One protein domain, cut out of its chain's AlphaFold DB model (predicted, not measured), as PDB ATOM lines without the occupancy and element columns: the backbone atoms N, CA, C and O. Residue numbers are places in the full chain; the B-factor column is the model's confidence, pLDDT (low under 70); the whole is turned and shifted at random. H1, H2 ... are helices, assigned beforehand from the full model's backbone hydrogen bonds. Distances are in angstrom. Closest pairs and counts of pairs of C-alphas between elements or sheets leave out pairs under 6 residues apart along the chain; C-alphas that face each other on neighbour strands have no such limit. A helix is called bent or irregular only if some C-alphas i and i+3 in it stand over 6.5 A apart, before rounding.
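Overview. This is residues 16 to 85 of the 120 residues of an uncharacterized protein of Pedobacter sp. HMWF019 (UniProt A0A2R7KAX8). A long, sharply kinked helix, H1, makes one side of the domain, and a shorter helix, H2, folds back across it on the inner side of the kink. From the end of H2 a long stretch with no named element, residues 63 to 85, loops out toward the beginning of H1 and then returns to the other end of the domain. The printed part has 70 residues with two named helices, H1 then H2, and no named strand; its class is all helix. The whole is compact, with a radius of gyration of the C-alphas of 12.0 A and spans of 34 by 25 by 20 A.

Arrangement. H1, residues 16 to 41, has a kink of 88 degrees near residue 34. It is irregular: C-alphas 33 and 36 are 7.8 A apart. A short link of 9 residues joins it to H2, residues 51 to 62. The two helices touch, and their closest C-alphas, those of Asn 39 and Pro 51, are 5.2 A apart. Their lines stand at a steep tilt of 50 degrees, opposite ways, with the centres 7.7 A apart. In H2 every O i to N i+4 pair is within hydrogen-bond range; in H1, 17 of 22 are. Beyond H2, residues 64 to 65 form a short antiparallel pairing with residues 73 to 74.

Along the chain. H1 begins at C-alpha 16 (373.966, 146.837, 238.563) and measures 31.2 A from first to last C-alpha. H2 measures 16.6 A and ends at C-alpha 62 (359.085, 157.496, 244.014).

Size, cuts and confidence. The two C-alphas farthest apart, those of Asp 70 and Ala 85, are 35.4 A apart. The printed part has no cut. Its mean pLDDT is 88.7; residues 45 to 47 and residue 85 are under 70.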
ATOM      1  N   GLY A  16     374.713 146.403 237.377       89.69
ATOM      2  CA  GLY A  16     373.966 146.837 238.563       89.69
ATOM      3  C   GLY A  16     374.661 147.948 239.364       89.69
ATOM      4  O   GLY A  16     373.994 148.834 239.898       89.69
ATOM      5  N   GLN A  17     375.999 147.953 239.416       90.69
ATOM      6  CA  GLN A  17     376.763 149.031 240.052       90.69
ATOM      7  C   GLN A  17     376.698 150.332 239.247       90.69
ATOM      8  O   GLN A  17     376.576 151.399 239.848       90.69
ATOM      9  N   LEU A  18     376.762 150.260 237.914       92.19
ATOM     10  CA  LEU A  18     376.570 151.425 237.044       92.19
ATOM     11  C   LEU A  18     375.168 152.002 237.224       92.19
ATOM     12  O   LEU A  18     375.026 153.202 237.437       92.19
ATOM     13  N   ASN A  19     374.164 151.130 237.257       91.94
ATOM     14  CA  ASN A  19     372.770 151.510 237.409       91.94
ATOM     15  C   ASN A  19     372.519 152.276 238.715       91.94
ATOM     16  O   ASN A  19     371.957 153.369 238.710       91.94
ATOM     17  N   GLN A  20     373.013 151.758 239.846       92.31
ATOM     18  CA  GLN A  20     372.889 152.467 241.120       92.31
ATOM     19  C   GLN A  20     373.642 153.799 241.133       92.31
ATOM     20  O   GLN A  20     373.114 154.785 241.643       92.31
ATOM     21  N   ARG A  21     374.858 153.847 240.575       93.56
ATOM     22  CA  ARG A  21     375.652 155.085 240.518       93.56
ATOM     23  C   ARG A  21     374.968 156.155 239.681       93.56
ATOM     24  O   ARG A  21     374.935 157.302 240.113       93.56
ATOM     25  N   ALA A  22     374.408 155.780 238.536       93.75
ATOM     26  CA  ALA A  22     373.668 156.686 237.674       93.75
ATOM     27  C   ALA A  22     372.421 157.229 238.383       93.75
ATOM     28  O   ALA A  22     372.291 158.441 238.551       93.75
ATOM     29  N   LYS A  23     371.571 156.338 238.913       93.00
ATOM     30  CA  LYS A  23     370.341 156.714 239.625       93.00
ATOM     31  C   LYS A  23     370.622 157.650 240.804       93.00
ATOM     32  O   LYS A  23     369.972 158.682 240.967       93.00
ATOM     33  N   PHE A  24     371.631 157.310 241.608       94.94
ATOM     34  CA  PHE A  24     372.064 158.119 242.745       94.94
ATOM     35  C   PHE A  24     372.656 159.460 242.307       94.94
ATOM     36  O   PHE A  24     372.357 160.486 242.913       94.94
ATOM     37  N   GLY A  25     373.472 159.464 241.251       94.94
ATOM     38  CA  GLY A  25     374.079 160.668 240.693       94.94
ATOM     39  C   GLY A  25     373.035 161.678 240.228       94.94
ATOM     40  O   GLY A  25     373.121 162.843 240.607       94.94
ATOM     41  N   VAL A  26     372.018 161.228 239.488       95.62
ATOM     42  CA  VAL A  26     370.920 162.081 239.005       95.62
ATOM     43  C   VAL A  26     370.151 162.696 240.175       95.62
ATOM     44  O   VAL A  26     370.065 163.921 240.279       95.62
ATOM     45  N   ALA A  27     369.667 161.872 241.109       95.50
ATOM     46  CA  ALA A  27     368.890 162.353 242.249       95.50
ATOM     47  C   ALA A  27     369.699 163.284 243.168       95.50
ATOM     48  O   ALA A  27     369.206 164.329 243.594       95.50
ATOM     49  N   MET A  28     370.962 162.951 243.445       95.56
ATOM     50  CA  MET A  28     371.817 163.767 244.306       95.56
ATOM     51  C   MET A  28     372.199 165.095 243.647       95.56
ATOM     52  O   MET A  28     372.178 166.127 244.317       95.56
ATOM     53  N   ASN A  29     372.524 165.099 242.350       95.06
ATOM     54  CA  ASN A  29     372.840 166.333 241.626       95.06
ATOM     55  C   ASN A  29     371.647 167.284 241.584       95.06
ATOM     56  O   ASN A  29     371.833 168.492 241.712       95.06
ATOM     57  N   TRP A  30     370.437 166.739 241.469       93.50
ATOM     58  CA  TRP A  30     369.214 167.524 241.497       93.50
ATOM     59  C   TRP A  30     368.893 168.076 242.900       93.50
ATOM     60  O   TRP A  30     368.569 169.254 243.045       93.50
ATOM     61  N   LEU A  31     369.066 167.278 243.960       93.19
ATOM     62  CA  LEU A  31     368.787 167.698 245.343       93.19
ATOM     63  C   LEU A  31     369.842 168.635 245.943       93.19
ATOM     64  O   LEU A  31     369.523 169.453 246.806       93.19
ATOM     65  N   LYS A  32     371.108 168.522 245.528       93.12
ATOM     66  CA  LYS A  32     372.232 169.295 246.079       93.12
ATOM     67  C   LYS A  32     372.002 170.819 246.098       93.12
ATOM     68  O   LYS A  32     372.227 171.400 247.161       93.12
ATOM     69  N   PRO A  33     371.562 171.485 245.011       92.00
ATOM     70  CA  PRO A  33     371.272 172.923 245.047       92.00
ATOM     71  C   PRO A  33     370.092 173.278 245.964       92.00
ATOM     72  O   PRO A  33     370.048 174.375 246.511       92.00
ATOM     73  N   LEU A  34     369.172 172.338 246.198       89.25
ATOM     74  CA  LEU A  34     367.992 172.519 247.048       89.25
ATOM     75  C   LEU A  34     368.257 172.202 248.524       89.25
ATOM     76  O   LEU A  34     367.352 172.297 249.352       89.25
ATOM     77  N   LYS A  35     369.494 171.845 248.883       88.50
ATOM     78  CA  LYS A  35     369.874 171.435 250.238       88.50
ATOM     79  C   LYS A  35     369.366 172.372 251.350       88.50
ATOM     80  O   LYS A  35     368.896 171.827 252.347       88.50
ATOM     81  N   PRO A  36     369.409 173.718 251.234       86.31
ATOM     82  CA  PRO A  36     368.866 174.599 252.272       86.31
ATOM     83  C   PRO A  36     367.373 174.361 252.539       86.31
ATOM     84  O   PRO A  36     366.968 174.261 253.692       86.31
ATOM     85  N   PHE A  37     366.578 174.177 251.482       83.88
ATOM     86  CA  PHE A  37     365.145 173.895 251.582       83.88
ATOM     87  C   PHE A  37     364.878 172.496 252.120       83.88
ATOM     88  O   PHE A  37     364.085 172.322 253.040       83.88
ATOM     89  N   ILE A  38     365.587 171.499 251.590       90.44
ATOM     90  CA  ILE A  38     365.455 170.105 252.013       90.44
ATOM     91  C   ILE A  38     365.801 169.947 253.497       90.44
ATOM     92  O   ILE A  38     365.130 169.212 254.215       90.44
ATOM     93  N   ASN A  39     366.804 170.676 253.985       86.44
ATOM     94  CA  ASN A  39     367.174 170.676 255.398       86.44
ATOM     95  C   ASN A  39     366.084 171.216 256.326       86.44
ATOM     96  O   ASN A  39     366.159 170.944 257.520       86.44
ATOM     97  N   ILE A  40     365.109 171.960 255.806       83.69
ATOM     98  CA  ILE A  40     363.954 172.466 256.553       83.69
ATOM     99  C   ILE A  40     362.762 171.535 256.345       83.69
ATOM    100  O   ILE A  40     362.168 171.044 257.302       83.69
ATOM    101  N   GLY A  41     362.462 171.216 255.089       82.56
ATOM    102  CA  GLY A  41     361.313 170.399 254.727       82.56
ATOM    103  C   GLY A  41     361.400 168.952 255.209       82.56
ATOM    104  O   GLY A  41     360.377 168.332 255.464       82.56
ATOM    105  N   TYR A  42     362.606 168.409 255.378       87.44
ATOM    106  CA  TYR A  42     362.837 167.047 255.864       87.44
ATOM    107  C   TYR A  42     363.429 167.040 257.278       87.44
ATOM    108  O   TYR A  42     364.257 166.189 257.590       87.44
ATOM    109  N   GLN A  43     363.059 167.981 258.153       82.06
ATOM    110  CA  GLN A  43     363.547 167.975 259.541       82.06
ATOM    111  C   GLN A  43     362.972 166.813 260.348       82.06
ATOM    112  O   GLN A  43     363.732 166.074 260.979       82.06
ATOM    113  N   SER A  44     361.666 166.561 260.262       73.56
ATOM    114  CA  SER A  44     360.992 165.519 261.046       73.56
ATOM    115  C   SER A  44     361.110 164.133 260.401       73.56
ATOM    116  O   SER A  44     360.907 163.945 259.202       73.56
ATOM    117  N   GLY A  45     361.574 163.152 261.180       69.75
ATOM    118  CA  GLY A  45     361.883 161.796 260.712       69.75
ATOM    119  C   GLY A  45     362.990 161.131 261.532       69.75
ATOM    120  O   GLY A  45     363.414 161.658 262.555       69.75
ATOM    121  N   GLN A  46     363.431 159.947 261.102       68.94
ATOM    122  CA  GLN A  46     364.347 159.108 261.883       68.94
ATOM    123  C   GLN A  46     365.699 159.795 262.142       68.94
ATOM    124  O   GLN A  46     366.355 160.255 261.206       68.94
ATOM    125  N   TYR A  47     366.152 159.778 263.402       66.44
ATOM    126  CA  TYR A  47     367.407 160.399 263.857       66.44
ATOM    127  C   TYR A  47     368.672 159.865 263.159       66.44
ATOM    128  O   TYR A  47     369.700 160.536 263.144       66.44
ATOM    129  N   ASN A  48     368.594 158.690 262.525       83.12
ATOM    130  CA  ASN A  48     369.735 158.026 261.887       83.12
ATOM    131  C   ASN A  48     370.015 158.502 260.447       83.12
ATOM    132  O   ASN A  48     370.967 158.029 259.825       83.12
ATOM    133  N   ALA A  49     369.202 159.409 259.892       84.56
ATOM    134  CA  ALA A  49     369.365 159.903 258.527       84.56
ATOM    135  C   ALA A  49     369.275 161.433 258.447       84.56
ATOM    136  O   ALA A  49     368.329 162.062 258.931       84.56
ATOM    137  N   THR A  50     370.239 162.044 257.754       90.19
ATOM    138  CA  THR A  50     370.208 163.485 257.474       90.19
ATOM    139  C   THR A  50     368.964 163.845 256.643       90.19
ATOM    140  O   THR A  50     368.467 162.999 255.892       90.19
ATOM    141  N   PRO A  51     368.451 165.087 256.732       90.38
ATOM    142  CA  PRO A  51     367.330 165.539 255.901       90.38
ATOM    143  C   PRO A  51     367.559 165.287 254.404       90.38
ATOM    144  O   PRO A  51     366.686 164.772 253.710       90.38
ATOM    145  N   LEU A  52     368.780 165.549 253.924       92.50
ATOM    146  CA  LEU A  52     369.161 165.303 252.534       92.50
ATOM    147  C   LEU A  52     369.121 163.813 252.167       92.50
ATOM    148  O   LEU A  52     368.631 163.475 251.096       92.50
ATOM    149  N   ASN A  53     369.568 162.916 253.051       92.06
ATOM    150  CA  ASN A  53     369.493 161.471 252.810       92.06
ATOM    151  C   ASN A  53     368.046 160.966 252.798       92.06
ATOM    152  O   ASN A  53     367.721 160.051 252.041       92.06
ATOM    153  N   ARG A  54     367.167 161.561 253.613       91.69
ATOM    154  CA  ARG A  54     365.731 161.250 253.612       91.69
ATOM    155  C   ARG A  54     365.067 161.684 252.313       91.69
ATOM    156  O   ARG A  54     364.387 160.872 251.690       91.69
ATOM    157  N   ALA A  55     365.327 162.912 251.871       92.88
ATOM    158  CA  ALA A  55     364.861 163.383 250.573       92.88
ATOM    159  C   ALA A  55     365.398 162.504 249.446       92.88
ATOM    160  O   ALA A  55     364.630 162.048 248.609       92.88
ATOM    161  N   LEU A  56     366.692 162.190 249.458       94.62
ATOM    162  CA  LEU A  56     367.306 161.335 248.451       94.62
ATOM    163  C   LEU A  56     366.661 159.950 248.401       94.62
ATOM    164  O   LEU A  56     366.344 159.471 247.320       94.62
ATOM    165  N   SER A  57     366.401 159.340 249.559       93.25
ATOM    166  CA  SER A  57     365.735 158.036 249.637       93.25
ATOM    167  C   SER A  57     364.343 158.078 249.009       93.25
ATOM    168  O   SER A  57     364.031 157.219 248.194       93.25
ATOM    169  N   TYR A  58     363.542 159.102 249.326       94.00
ATOM    170  CA  TYR A  58     362.222 159.288 248.720       94.00
ATOM    171  C   TYR A  58     362.303 159.455 247.200       94.00
ATOM    172  O   TYR A  58     361.576 158.792 246.467       94.00
ATOM    173  N   HIS A  59     363.202 160.312 246.714       94.50
ATOM    174  CA  HIS A  59     363.287 160.572 245.280       94.50
ATOM    175  C   HIS A  59     363.746 159.326 244.527       94.50
ATOM    176  O   HIS A  59     363.179 159.017 243.490       94.50
ATOM    177  N   LEU A  60     364.690 158.556 245.080       94.31
ATOM    178  CA  LEU A  60     365.143 157.300 244.485       94.31
ATOM    179  C   LEU A  60     364.036 156.244 244.369       94.31
ATOM    180  O   LEU A  60     364.112 155.419 243.453       94.31
ATOM    181  N   THR A  61     363.050 156.225 245.270       92.19
ATOM    182  CA  THR A  61     361.949 155.250 245.222       92.19
ATOM    183  C   THR A  61     360.774 155.742 244.387       92.19
ATOM    184  O   THR A  61     360.300 154.991 243.543       92.19
ATOM    185  N   GLU A  62     360.353 156.997 244.565       91.50
ATOM    186  CA  GLU A  62     359.085 157.496 244.014       91.50
ATOM    187  C   GLU A  62     359.240 158.445 242.822       91.50
ATOM    188  O   GLU A  62     358.357 158.490 241.970       91.50
ATOM    189  N   ALA A  63     360.334 159.209 242.743       92.75
ATOM    190  CA  ALA A  63     360.467 160.346 241.823       92.75
ATOM    191  C   ALA A  63     361.552 160.144 240.752       92.75
ATOM    192  O   ALA A  63     362.163 161.109 240.291       92.75
ATOM    193  N   MET A  64     361.806 158.893 240.363       94.31
ATOM    194  CA  MET A  64     362.721 158.552 239.271       94.31
ATOM    195  C   MET A  64     361.957 157.968 238.084       94.31
ATOM    196  O   MET A  64     361.153 157.051 238.249       94.31
ATOM    197  N   LEU A  65     362.281 158.458 236.890       92.75
ATOM    198  CA  LEU A  65     361.939 157.866 235.597       92.75
ATOM    199  C   LEU A  65     363.180 157.207 234.992       92.75
ATOM    200  O   LEU A  65     364.300 157.551 235.369       92.75
ATOM    201  N   GLY A  66     362.970 156.298 234.040       90.38
ATOM    202  CA  GLY A  66     364.036 155.567 233.354       90.38
ATOM    203  C   GLY A  66     364.179 154.124 233.836       90.38
ATOM    204  O   GLY A  66     363.716 153.743 234.917       90.38
ATOM    205  N   THR A  67     364.803 153.302 233.003       86.44
ATOM    206  CA  THR A  67     364.964 151.857 233.201       86.44
ATOM    207  C   THR A  67     366.425 151.416 233.266       86.44
ATOM    208  O   THR A  67     366.692 150.287 233.680       86.44
ATOM    209  N   GLY A  68     367.374 152.298 232.945       86.06
ATOM    210  CA  GLY A  68     368.794 151.988 232.865       86.06
ATOM    211  C   GLY A  68     369.733 153.163 233.181       86.06
ATOM    212  O   GLY A  68     369.312 154.272 233.499       86.06
ATOM    213  N   PRO A  69     371.055 152.931 233.119       84.06
ATOM    214  CA  PRO A  69     372.051 153.899 233.578       84.06
ATOM    215  C   PRO A  69     372.065 155.226 232.807       84.06
ATOM    216  O   PRO A  69     372.471 156.241 233.367       84.06
ATOM    217  N   ASP A  70     371.623 155.223 231.550       88.62
ATOM    218  CA  ASP A  70     371.749 156.370 230.644       88.62
ATOM    219  C   ASP A  70     370.441 157.164 230.477       88.62
ATOM    220  O   ASP A  70     370.450 158.244 229.889       88.62
ATOM    221  N   ASP A  71     369.315 156.656 230.994       91.31
ATOM    222  CA  ASP A  71     367.976 157.240 230.807       91.31
ATOM    223  C   ASP A  71     367.339 157.758 232.109       91.31
ATOM    224  O   ASP A  71     366.196 158.218 232.099       91.31
ATOM    225  N   TYR A  72     368.067 157.714 233.231       94.06
ATOM    226  CA  TYR A  72     367.539 158.161 234.515       94.06
ATOM    227  C   TYR A  72     367.267 159.662 234.546       94.06
ATOM    228  O   TYR A  72     368.152 160.490 234.324       94.06
ATOM    229  N   GLN A  73     366.041 160.013 234.922       93.69
ATOM    230  CA  GLN A  73     365.577 161.390 235.050       93.69
ATOM    231  C   GLN A  73     364.682 161.545 236.279       93.69
ATOM    232  O   GLN A  73     364.192 160.564 236.840       93.69
ATOM    233  N   ILE A  74     364.474 162.789 236.708       93.88
ATOM    234  CA  ILE A  74     363.578 163.100 237.824       93.88
ATOM    235  C   ILE A  74     362.146 163.218 237.307       93.88
ATOM    236  O   ILE A  74     361.877 163.981 236.381       93.88
ATOM    237  N   ASP A  75     361.227 162.493 237.942       93.06
ATOM    238  CA  ASP A  75     359.791 162.690 237.757       93.06
ATOM    239  C   ASP A  75     359.348 163.933 238.537       93.06
ATOM    240  O   ASP A  75     359.042 163.864 239.732       93.06
ATOM    241  N   TYR A  76     359.318 165.090 237.873       89.06
ATOM    242  CA  TYR A  76     358.911 166.346 238.507       89.06
ATOM    243  C   TYR A  76     357.480 166.317 239.056       89.06
ATOM    244  O   TYR A  76     357.198 167.039 240.009       89.06
ATOM    245  N   ALA A  77     356.593 165.471 238.522       91.38
ATOM    246  CA  ALA A  77     355.224 165.355 239.022       91.38
ATOM    247  C   ALA A  77     355.159 164.703 240.413       91.38
ATOM    248  O   ALA A  77     354.182 164.884 241.137       91.38
ATOM    249  N   LYS A  78     356.203 163.962 240.803       88.75
ATOM    250  CA  LYS A  78     356.295 163.244 242.084       88.75
ATOM    251  C   LYS A  78     357.326 163.839 243.038       88.75
ATOM    252  O   LYS A  78     357.565 163.293 244.118       88.75
ATOM    253  N   VAL A  79     357.947 164.952 242.664       90.31
ATOM    254  CA  VAL A  79     358.908 165.658 243.511       90.31
ATOM    255  C   VAL A  79     358.228 166.176 244.779       90.31
ATOM    256  O   VAL A  79     357.199 166.845 244.727       90.31
ATOM    257  N   ILE A  80     358.854 165.921 245.931       87.12
ATOM    258  CA  ILE A  80     358.421 166.456 247.228       87.12
ATOM    259  C   ILE A  80     359.604 167.147 247.900       87.12
ATOM    260  O   ILE A  80     360.598 166.512 248.255       87.12
ATOM    261  N   LEU A  81     359.477 168.453 248.133       84.94
ATOM    262  CA  LEU A  81     360.525 169.275 248.753       84.94
ATOM    263  C   LEU A  81     360.427 169.347 250.284       84.94
ATOM    264  O   LEU A  81     361.402 169.696 250.947       84.94
ATOM    265  N   SER A  82     359.276 168.985 250.850       84.31
ATOM    266  CA  SER A  82     359.039 168.972 252.291       84.31
ATOM    267  C   SER A  82     358.211 167.757 252.680       84.31
ATOM    268  O   SER A  82     357.166 167.500 252.087       84.31
ATOM    269  N   ARG A  83     358.689 166.992 253.660       81.19
ATOM    270  CA  ARG A  83     358.019 165.805 254.176       81.19
ATOM    271  C   ARG A  83     358.309 165.669 255.660       81.19
ATOM    272  O   ARG A  83     359.459 165.523 256.071       81.19
ATOM    273  N   GLY A  84     357.242 165.647 256.442       73.56
ATOM    274  CA  GLY A  84     357.340 165.616 257.884       73.56
ATOM    275  C   GLY A  84     356.081 165.117 258.567       73.56
ATOM    276  O   GLY A  84     355.058 164.890 257.924       73.56
ATOM    277  N   ALA A  85     356.167 164.951 259.885       65.00
ATOM    278  CA  ALA A  85     354.976 164.814 260.709       65.00
ATOM    279  C   ALA A  85     354.206 166.142 260.668       65.00
ATOM    280  O   ALA A  85     354.818 167.198 260.851       65.00
TER     281      ALA A  85